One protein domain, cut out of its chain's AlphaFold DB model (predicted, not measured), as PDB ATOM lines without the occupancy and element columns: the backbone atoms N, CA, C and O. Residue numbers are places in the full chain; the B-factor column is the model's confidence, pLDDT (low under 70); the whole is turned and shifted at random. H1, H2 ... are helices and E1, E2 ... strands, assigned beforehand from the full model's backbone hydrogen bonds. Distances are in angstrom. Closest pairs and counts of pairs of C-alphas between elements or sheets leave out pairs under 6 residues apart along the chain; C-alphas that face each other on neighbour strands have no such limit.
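AT A GLANCE: This is residues 2 to 70 of the 83 residues of an uncharacterized protein of Bacillus sp. 7894-2 (UniProt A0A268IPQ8). A ribbon of three long antiparallel strands, strongly twisted, makes the body of the domain; a one-turn helix, H1, only grazes it, and the long stretch of residues 49 to 70 folds back along the ribbon's length to a short pairing beside E3. The sheet's order is E1, E2, E3, a meander, each strand the antiparallel neighbour of the one before. The printed part has 69 residues, with one named helix and three named strands in the order H1, E1, E2, E3, and the class is mostly strand. It is compact, with a radius of gyration of the C-alphas of 12.2 A, yet elongated in outline, spanning 36 by 20 by 18 A.

HOW THE PARTS SIT: In the sheet, E2, residues 27 to 36, is the inner strand. It forms a hairpin with the edge strand E1, residues 13 to 23, at 159 degrees between directions; N 19 and O 31 are within hydrogen-bond range at 2.9 A, as are N 33 and O 17 at 2.9 A. E2 also forms a hairpin with the other edge strand, E3, residues 39 to 48, again at 159 degrees, with N 32 and O 43 2.9 A apart. Residues 41 to 42 of E3 pair antiparallel with residues 68 to 69. H1, residues 2 to 5, is on the sheet but only grazes it; its closest C-alphas to E1 are those of Ile 4 and Val 15, 7.0 A apart. H1 is too short for any O i to N i+4 pair; its one O i to N i+3 pair is within range.

IN THESE COORDINATES: H1 begins at C-alpha 2 (96.291, 92.095, 82.513). E1 measures 26.5 A from first to last C-alpha and bends by 59 degrees at residue 16. E2 measures 26.8 A, and E3, 29.1 A, ends at C-alpha 48 (99.326, 105.639, 84.621).

THE WHOLE: The C-alphas farthest apart, those of Gly 38 and Met 52, are 37.5 A from each other. The printed part has no cut and no long link between named elements. The mean pLDDT of the printed part is 73.1, with residues 2 to 13 and 49 to 64 under 70.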
ATOM      1  N   GLN A   2      96.321  91.222  81.332       56.84
ATOM      2  CA  GLN A   2      96.291  92.095  82.513       56.84
ATOM      3  C   GLN A   2      96.395  91.305  83.818       56.84
ATOM      4  O   GLN A   2      97.187  91.672  84.674       56.84
ATOM      5  N   ASP A   3      95.687  90.184  83.965       58.50
ATOM      6  CA  ASP A   3      95.720  89.449  85.229       58.50
ATOM      7  C   ASP A   3      97.095  88.826  85.530       58.50
ATOM      8  O   ASP A   3      97.422  88.686  86.698       58.50
ATOM      9  N   ILE A   4      97.947  88.558  84.527       63.75
ATOM     10  CA  ILE A   4      99.341  88.132  84.764       63.75
ATOM     11  C   ILE A   4     100.126  89.275  85.425       63.75
ATOM     12  O   ILE A   4     100.819  89.060  86.416       63.75
ATOM     13  N   VAL A   5      99.970  90.502  84.918       62.59
ATOM     14  CA  VAL A   5     100.603  91.711  85.474       62.59
ATOM     15  C   VAL A   5     100.064  92.047  86.867       62.59
ATOM     16  O   VAL A   5     100.828  92.420  87.752       62.59
ATOM     17  N   TRP A   6      98.766  91.849  87.106       60.97
ATOM     18  CA  TRP A   6      98.148  92.045  88.422       60.97
ATOM     19  C   TRP A   6      98.433  90.903  89.418       60.97
ATOM     20  O   TRP A   6      97.879  90.898  90.517       60.97
ATOM     21  N   GLY A   7      99.300  89.945  89.067       54.12
ATOM     22  CA  GLY A   7      99.709  88.847  89.948       54.12
ATOM     23  C   GLY A   7      98.646  87.762  90.135       54.12
ATOM     24  O   GLY A   7      98.697  87.002  91.101       54.12
ATOM     25  N   CYS A   8      97.665  87.687  89.238       45.09
ATOM     26  CA  CYS A   8      96.708  86.596  89.186       45.09
ATOM     27  C   CYS A   8      97.378  85.375  88.537       45.09
ATOM     28  O   CYS A   8      97.795  85.421  87.379       45.09
ATOM     29  N   ASP A   9      97.482  84.281  89.292       52.59
ATOM     30  CA  ASP A   9      97.950  82.980  88.808       52.59
ATOM     31  C   ASP A   9      96.927  82.424  87.804       52.59
ATOM     32  O   ASP A   9      95.963  81.743  88.162       52.59
ATOM     33  N   ILE A  10      97.081  82.775  86.525       56.78
ATOM     34  CA  ILE A  10      96.255  82.207  85.463       56.78
ATOM     35  C   ILE A  10      96.965  80.959  84.948       56.78
ATOM     36  O   ILE A  10      97.912  81.048  84.165       56.78
ATOM     37  N   GLY A  11      96.493  79.787  85.374       56.22
ATOM     38  CA  GLY A  11      96.736  78.516  84.683       56.22
ATOM     39  C   GLY A  11      98.209  78.157  84.465       56.22
ATOM     40  O   GLY A  11      98.556  77.684  83.384       56.22
ATOM     41  N   GLY A  12      99.068  78.378  85.467       62.25
ATOM     42  CA  GLY A  12     100.494  78.039  85.391       62.25
ATOM     43  C   GLY A  12     101.369  79.109  84.733       62.25
ATOM     44  O   GLY A  12     102.415  78.776  84.174       62.25
ATOM     45  N   SER A  13     100.935  80.373  84.775       69.44
ATOM     46  CA  SER A  13     101.791  81.521  84.477       69.44
ATOM     47  C   SER A  13     102.396  82.091  85.760       69.44
ATOM     48  O   SER A  13     101.678  82.372  86.713       69.44
ATOM     49  N   HIS A  14     103.718  82.258  85.789       76.69
ATOM     50  CA  HIS A  14     104.443  82.789  86.946       76.69
ATOM     51  C   HIS A  14     105.272  84.006  86.535       76.69
ATOM     52  O   HIS A  14     106.191  83.889  85.723       76.69
ATOM     53  N   VAL A  15     105.007  85.172  87.132       82.31
ATOM     54  CA  VAL A  15     105.819  86.379  86.914       82.31
ATOM     55  C   VAL A  15     107.190  86.196  87.561       82.31
ATOM     56  O   VAL A  15     107.304  86.012  88.769       82.31
ATOM     57  N   ILE A  16     108.246  86.226  86.752       83.31
ATOM     58  CA  ILE A  16     109.633  86.100  87.214       83.31
ATOM     59  C   ILE A  16     110.132  87.450  87.714       83.31
ATOM     60  O   ILE A  16     110.749  87.521  88.777       83.31
ATOM     61  N   TYR A  17     109.874  88.515  86.956       82.50
ATOM     62  CA  TYR A  17     110.092  89.877  87.417       82.50
ATOM     63  C   TYR A  17     109.194  90.861  86.676       82.50
ATOM     64  O   TYR A  17     108.879  90.673  85.505       82.50
ATOM     65  N   ASP A  18     108.856  91.936  87.376       83.88
ATOM     66  CA  ASP A  18     108.306  93.164  86.820       83.88
ATOM     67  C   ASP A  18     109.212  94.307  87.278       83.88
ATOM     68  O   ASP A  18     109.543  94.405  88.466       83.88
ATOM     69  N   LYS A  19     109.688  95.126  86.342       81.62
ATOM     70  CA  LYS A  19     110.510  96.294  86.668       81.62
ATOM     71  C   LYS A  19     110.070  97.498  85.856       81.62
ATOM     72  O   LYS A  19     109.791  97.387  84.669       81.62
ATOM     73  N   ILE A  20     110.143  98.665  86.476       84.56
ATOM     74  CA  ILE A  20     110.002  99.938  85.773       84.56
ATOM     75  C   ILE A  20     111.289 100.173  84.973       84.56
ATOM     76  O   ILE A  20     112.384 100.199  85.544       84.56
ATOM     77  N   THR A  21     111.172 100.300  83.654       83.88
ATOM     78  CA  THR A  21     112.293 100.602  82.751       83.88
ATOM     79  C   THR A  21     112.468 102.094  82.543       83.88
ATOM     80  O   THR A  21     113.604 102.563  82.487       83.88
ATOM     81  N   ASP A  22     111.365 102.833  82.464       81.12
ATOM     82  CA  ASP A  22     111.353 104.272  82.234       81.12
ATOM     83  C   ASP A  22     110.112 104.908  82.870       81.12
ATOM     84  O   ASP A  22     109.100 104.243  83.096       81.12
ATOM     85  N   THR A  23     110.179 106.201  83.174       80.94
ATOM     86  CA  THR A  23     109.028 106.958  83.667       80.94
ATOM     87  C   THR A  23     108.859 108.239  82.863       80.94
ATOM     88  O   THR A  23     109.704 109.138  82.850       80.94
ATOM     89  N   GLY A  24     107.726 108.335  82.176       76.25
ATOM     90  CA  GLY A  24     107.264 109.548  81.529       76.25
ATOM     91  C   GLY A  24     106.585 110.499  82.516       76.25
ATOM     92  O   GLY A  24     106.424 110.231  83.702       76.25
ATOM     93  N   ARG A  25     106.130 111.650  82.004       70.06
ATOM     94  CA  ARG A  25     105.355 112.617  82.809       70.06
ATOM     95  C   ARG A  25     103.969 112.106  83.210       70.06
ATOM     96  O   ARG A  25     103.412 112.615  84.175       70.06
ATOM     97  N   TRP A  26     103.425 111.170  82.440       71.69
ATOM     98  CA  TRP A  26     102.042 110.701  82.560       71.69
ATOM     99  C   TRP A  26     101.936 109.178  82.686       71.69
ATOM    100  O   TRP A  26     100.958 108.695  83.250       71.69
ATOM    101  N   SER A  27     102.970 108.445  82.261       75.81
ATOM    102  CA  SER A  27     102.968 106.982  82.208       75.81
ATOM    103  C   SER A  27     104.290 106.419  82.732       75.81
ATOM    104  O   SER A  27     105.356 106.976  82.469       75.81
ATOM    105  N   GLU A  28     104.218 105.326  83.474       81.69
ATOM    106  CA  GLU A  28     105.342 104.475  83.852       81.69
ATOM    107  C   GLU A  28     105.440 103.339  82.840       81.69
ATOM    108  O   GLU A  28     104.436 102.707  82.517       81.69
ATOM    109  N   TYR A  29     106.643 103.087  82.338       83.25
ATOM    110  CA  TYR A  29     106.925 101.991  81.424       83.25
ATOM    111  C   TYR A  29     107.512 100.830  82.214       83.25
ATOM    112  O   TYR A  29     108.506 100.975  82.930       83.25
ATOM    113  N   HIS A  30     106.881  99.674  82.080       83.69
ATOM    114  CA  HIS A  30     107.228  98.448  82.768       83.69
ATOM    115  C   HIS A  30     107.720  97.405  81.770       83.69
ATOM    116  O   HIS A  30     107.213  97.283  80.658       83.69
ATOM    117  N   GLU A  31     108.705  96.628  82.202       85.38
ATOM    118  CA  GLU A  31     109.152  95.403  81.554       85.38
ATOM    119  C   GLU A  31     108.826  94.234  82.477       85.38
ATOM    120  O   GLU A  31     109.365  94.130  83.586       85.38
ATOM    121  N   CYS A  32     107.961  93.349  81.993       84.62
ATOM    122  CA  CYS A  32     107.517  92.165  82.702       84.62
ATOM    123  C   CYS A  32     108.012  90.913  81.983       84.62
ATOM    124  O   CYS A  32     107.872  90.756  80.769       84.62
ATOM    125  N   VAL A  33     108.593  89.996  82.750       86.81
ATOM    126  CA  VAL A  33     108.988  88.674  82.277       86.81
ATOM    127  C   VAL A  33     108.259  87.628  83.091       86.81
ATOM    128  O   VAL A  33     108.328  87.613  84.322       86.81
ATOM    129  N   PHE A  34     107.597  86.714  82.396       85.25
ATOM    130  CA  PHE A  34     106.817  85.646  82.998       85.25
ATOM    131  C   PHE A  34     107.127  84.304  82.339       85.25
ATOM    132  O   PHE A  34     107.495  84.217  81.169       85.25
ATOM    133  N   GLU A  35     106.992  83.235  83.111       84.38
ATOM    134  CA  GLU A  35     106.979  81.877  82.592       84.38
ATOM    135  C   GLU A  35     105.543  81.483  82.265       84.38
ATOM    136  O   GLU A  35     104.637  81.734  83.055       84.38
ATOM    137  N   LEU A  36     105.331  80.848  81.117       83.88
ATOM    138  CA  LEU A  36     104.069  80.232  80.742       83.88
ATOM    139  C   LEU A  36     104.362  78.880  80.086       83.88
ATOM    140  O   LEU A  36     105.039  78.811  79.059       83.88
ATOM    141  N   ASN A  37     103.831  77.799  80.664       82.81
ATOM    142  CA  ASN A  37     104.029  76.426  80.173       82.81
ATOM    143  C   ASN A  37     105.518  76.032  80.011       82.81
ATOM    144  O   ASN A  37     105.889  75.387  79.028       82.81
ATOM    145  N   GLY A  38     106.386  76.433  80.950       81.00
ATOM    146  CA  GLY A  38     107.817  76.097  80.939       81.00
ATOM    147  C   GLY A  38     108.664  76.880  79.927       81.00
ATOM    148  O   GLY A  38     109.834  76.556  79.724       81.00
ATOM    149  N   LYS A  39     108.087  77.897  79.280       84.56
ATOM    150  CA  LYS A  39     108.787  78.852  78.416       84.56
ATOM    151  C   LYS A  39     108.728  80.241  79.019       84.56
ATOM    152  O   LYS A  39     107.728  80.605  79.632       84.56
ATOM    153  N   THR A  40     109.785  81.014  78.823       88.12
ATOM    154  CA  THR A  40     109.887  82.367  79.360       88.12
ATOM    155  C   THR A  40     109.568  83.392  78.286       88.12
ATOM    156  O   THR A  40     110.098  83.325  77.180       88.12
ATOM    157  N   TYR A  41     108.716  84.352  78.619       86.19
ATOM    158  CA  TYR A  41     108.291  85.419  77.726       86.19
ATOM    159  C   TYR A  41     108.506  86.773  78.391       86.19
ATOM    160  O   TYR A  41     108.413  86.903  79.609       86.19
ATOM    161  N   MET A  42     108.804  87.771  77.572       85.50
ATOM    162  CA  MET A  42     108.964  89.169  77.931       85.50
ATOM    163  C   MET A  42     107.886  89.985  77.233       85.50
ATOM    164  O   MET A  42     107.572  89.747  76.064       85.50
ATOM    165  N   THR A  43     107.363  90.965  77.950       84.94
ATOM    166  CA  THR A  43     106.412  91.944  77.446       84.94
ATOM    167  C   THR A  43     106.667  93.298  78.104       84.94
ATOM    168  O   THR A  43     107.158  93.371  79.235       84.94
ATOM    169  N   ASP A  44     106.364  94.363  77.380       83.56
ATOM    170  CA  ASP A  44     106.400  95.734  77.860       83.56
ATOM    171  C   ASP A  44     104.982  96.302  77.940       83.56
ATOM    172  O   ASP A  44     104.132  96.021  77.098       83.56
ATOM    173  N   TYR A  45     104.711  97.073  78.991       78.69
ATOM    174  CA  TYR A  45     103.434  97.761  79.153       78.69
ATOM    175  C   TYR A  45     103.623  99.126  79.791       78.69
ATOM    176  O   TYR A  45     104.579  99.354  80.532       78.69
ATOM    177  N   SER A  46     102.687 100.033  79.531       78.56
ATOM    178  CA  SER A  46     102.590 101.291  80.259       78.56
ATOM    179  C   SER A  46     101.426 101.272  81.243       78.56
ATOM    180  O   SER A  46     100.441 100.547  81.075       78.56
ATOM    181  N   ARG A  47     101.584 102.036  82.315       77.00
ATOM    182  CA  ARG A  47     100.582 102.255  83.354       77.00
ATOM    183  C   ARG A  47     100.580 103.734  83.721       77.00
ATOM    184  O   ARG A  47     101.630 104.371  83.725       77.00
ATOM    185  N   GLY A  48      99.430 104.265  84.127       70.81
ATOM    186  CA  GLY A  48      99.326 105.639  84.621       70.81
ATOM    187  C   GLY A  48     100.256 105.901  85.813       70.81
ATOM    188  O   GLY A  48     100.173 105.221  86.837       70.81
ATOM    189  N   ALA A  49     101.112 106.922  85.695       63.94
ATOM    190  CA  ALA A  49     102.156 107.236  86.681       63.94
ATOM    191  C   ALA A  49     101.637 107.859  87.991       63.94
ATOM    192  O   ALA A  49     102.396 108.109  88.927       63.94
ATOM    193  N   THR A  50     100.347 108.194  88.063       55.03
ATOM    194  CA  THR A  50      99.729 108.806  89.248       55.03
ATOM    195  C   THR A  50      98.344 108.219  89.481       55.03
ATOM    196  O   THR A  50      97.640 107.898  88.532       55.03
ATOM    197  N   GLU A  51      97.917 108.136  90.745       55.00
ATOM    198  CA  GLU A  51      96.621 107.566  91.172       55.00
ATOM    199  C   GLU A  51      95.381 108.282  90.591       55.00
ATOM    200  O   GLU A  51      94.261 107.823  90.783       55.00
ATOM    201  N   MET A  52      95.561 109.408  89.884       57.56
ATOM    202  CA  MET A  52      94.497 110.123  89.165       57.56
ATOM    203  C   MET A  52      94.568 109.947  87.637       57.56
ATOM    204  O   MET A  52      93.852 110.647  86.920       57.56
ATOM    205  N   GLN A  53      95.457 109.097  87.118       58.78
ATOM    206  CA  GLN A  53      95.525 108.748  85.698       58.78
ATOM    207  C   GLN A  53      95.052 107.305  85.533       58.78
ATOM    208  O   GLN A  53      95.724 106.364  85.948       58.78
ATOM    209  N   ASP A  54      93.862 107.168  84.957       61.06
ATOM    210  CA  ASP A  54      93.235 105.887  84.643       61.06
ATOM    211  C   ASP A  54      93.844 105.386  83.322       61.06
ATOM    212  O   ASP A  54      93.341 105.678  82.244       61.06
ATOM    213  N   GLU A  55      95.016 104.755  83.409       61.47
ATOM    214  CA  GLU A  55      95.637 104.023  82.298       61.47
ATOM    215  C   GLU A  55      95.974 102.621  82.804       61.47
ATOM    216  O   GLU A  55      96.825 102.447  83.690       61.47
ATOM    217  N   SER A  56      95.271 101.629  82.258       67.31
ATOM    218  CA  SER A  56      95.470 100.221  82.604       67.31
ATOM    219  C   SER A  56      96.566  99.570  81.744       67.31
ATOM    220  O   SER A  56      96.737  99.938  80.581       67.31
ATOM    221  N   PRO A  57      97.269  98.538  82.256       67.06
ATOM    222  CA  PRO A  57      98.230  97.773  81.461       67.06
ATOM    223  C   PRO A  57      97.575  97.238  80.182       67.06
ATOM    224  O   PRO A  57      96.517  96.604  80.255       67.06
ATOM    225  N   TYR A  58      98.204  97.456  79.025       67.94
ATOM    226  CA  TYR A  58      97.722  96.990  77.714       67.94
ATOM    227  C   TYR A  58      96.344  97.531  77.292       67.94
ATOM    228  O   TYR A  58      95.682  96.929  76.449       67.94
ATOM    229  N   GLU A  59      95.885  98.652  77.859       64.25
ATOM    230  CA  GLU A  59      94.582  99.256  77.531       64.25
ATOM    231  C   GLU A  59      94.401  99.525  76.027       64.25
ATOM    232  O   GLU A  59      93.299  99.390  75.496       64.25
ATOM    233  N   TYR A  60      95.496  99.846  75.332       63.78
ATOM    234  CA  TYR A  60      95.505 100.182  73.906       63.78
ATOM    235  C   TYR A  60      95.916  99.023  72.985       63.78
ATOM    236  O   TYR A  60      95.686  99.110  71.778       63.78
ATOM    237  N   ASP A  61      96.479  97.940  73.526       62.78
ATOM    238  CA  ASP A  61      96.996  96.801  72.749       62.78
ATOM    239  C   ASP A  61      95.903  95.789  72.348       62.78
ATOM    240  O   ASP A  61      96.115  94.919  71.505       62.78
ATOM    241  N   GLY A  62      94.686  95.929  72.881       64.06
ATOM    242  CA  GLY A  62      93.554  95.062  72.551       64.06
ATOM    243  C   GLY A  62      93.573  93.721  73.297       64.06
ATOM    244  O   GLY A  62      94.080  93.611  74.409       64.06
ATOM    245  N   GLU A  63      92.942  92.690  72.724       64.44
ATOM    246  CA  GLU A  63      92.769  91.379  73.385       64.44
ATOM    247  C   GLU A  63      94.047  90.514  73.371       64.44
ATOM    248  O   GLU A  63      94.235  89.656  74.236       64.44
ATOM    249  N   TRP A  64      94.943  90.762  72.411       66.12
ATOM    250  CA  TRP A  64      96.160  89.988  72.175       66.12
ATOM    251  C   TRP A  64      97.360  90.921  72.203       66.12
ATOM    252  O   TRP A  64      97.403  91.865  71.425       66.12
ATOM    253  N   ILE A  65      98.338  90.627  73.055       71.06
ATOM    254  CA  ILE A  65      99.579  91.401  73.125       71.06
ATOM    255  C   ILE A  65     100.716  90.617  72.478       71.06
ATOM    256  O   ILE A  65     100.761  89.382  72.555       71.06
ATOM    257  N   GLU A  66     101.643  91.328  71.848       74.25
ATOM    258  CA  GLU A  66     102.867  90.720  71.346       74.25
ATOM    259  C   GLU A  66     103.817  90.435  72.515       74.25
ATOM    260  O   GLU A  66     104.070  91.283  73.371       74.25
ATOM    261  N   VAL A  67     104.337  89.209  72.568       82.38
ATOM    262  CA  VAL A  67     105.304  88.788  73.583       82.38
ATOM    263  C   VAL A  67     106.538  88.218  72.907       82.38
ATOM    264  O   VAL A  67     106.453  87.526  71.892       82.38
ATOM    265  N   THR A  68     107.698  88.480  73.497       85.00
ATOM    266  CA  THR A  68     108.981  87.981  72.998       85.00
ATOM    267  C   THR A  68     109.433  86.802  73.855       85.00
ATOM    268  O   THR A  68     109.583  86.947  75.062       85.00
ATOM    269  N   GLU A  69     109.664  85.626  73.263       87.31
ATOM    270  CA  GLU A  69     110.274  84.496  73.984       87.31
ATOM    271  C   GLU A  69     111.725  84.852  74.357       87.31
ATOM    272  O   GLU A  69     112.519  85.242  73.497       87.31
ATOM    273  N   VAL A  70     112.075  84.735  75.637       85.88
ATOM    274  CA  VAL A  70     113.396  85.091  76.174       85.88
ATOM    275  C   VAL A  70     114.012  83.922  76.931       85.88
ATOM    276  O   VAL A  70     113.321  83.026  77.402       85.88
TER     277      VAL A  70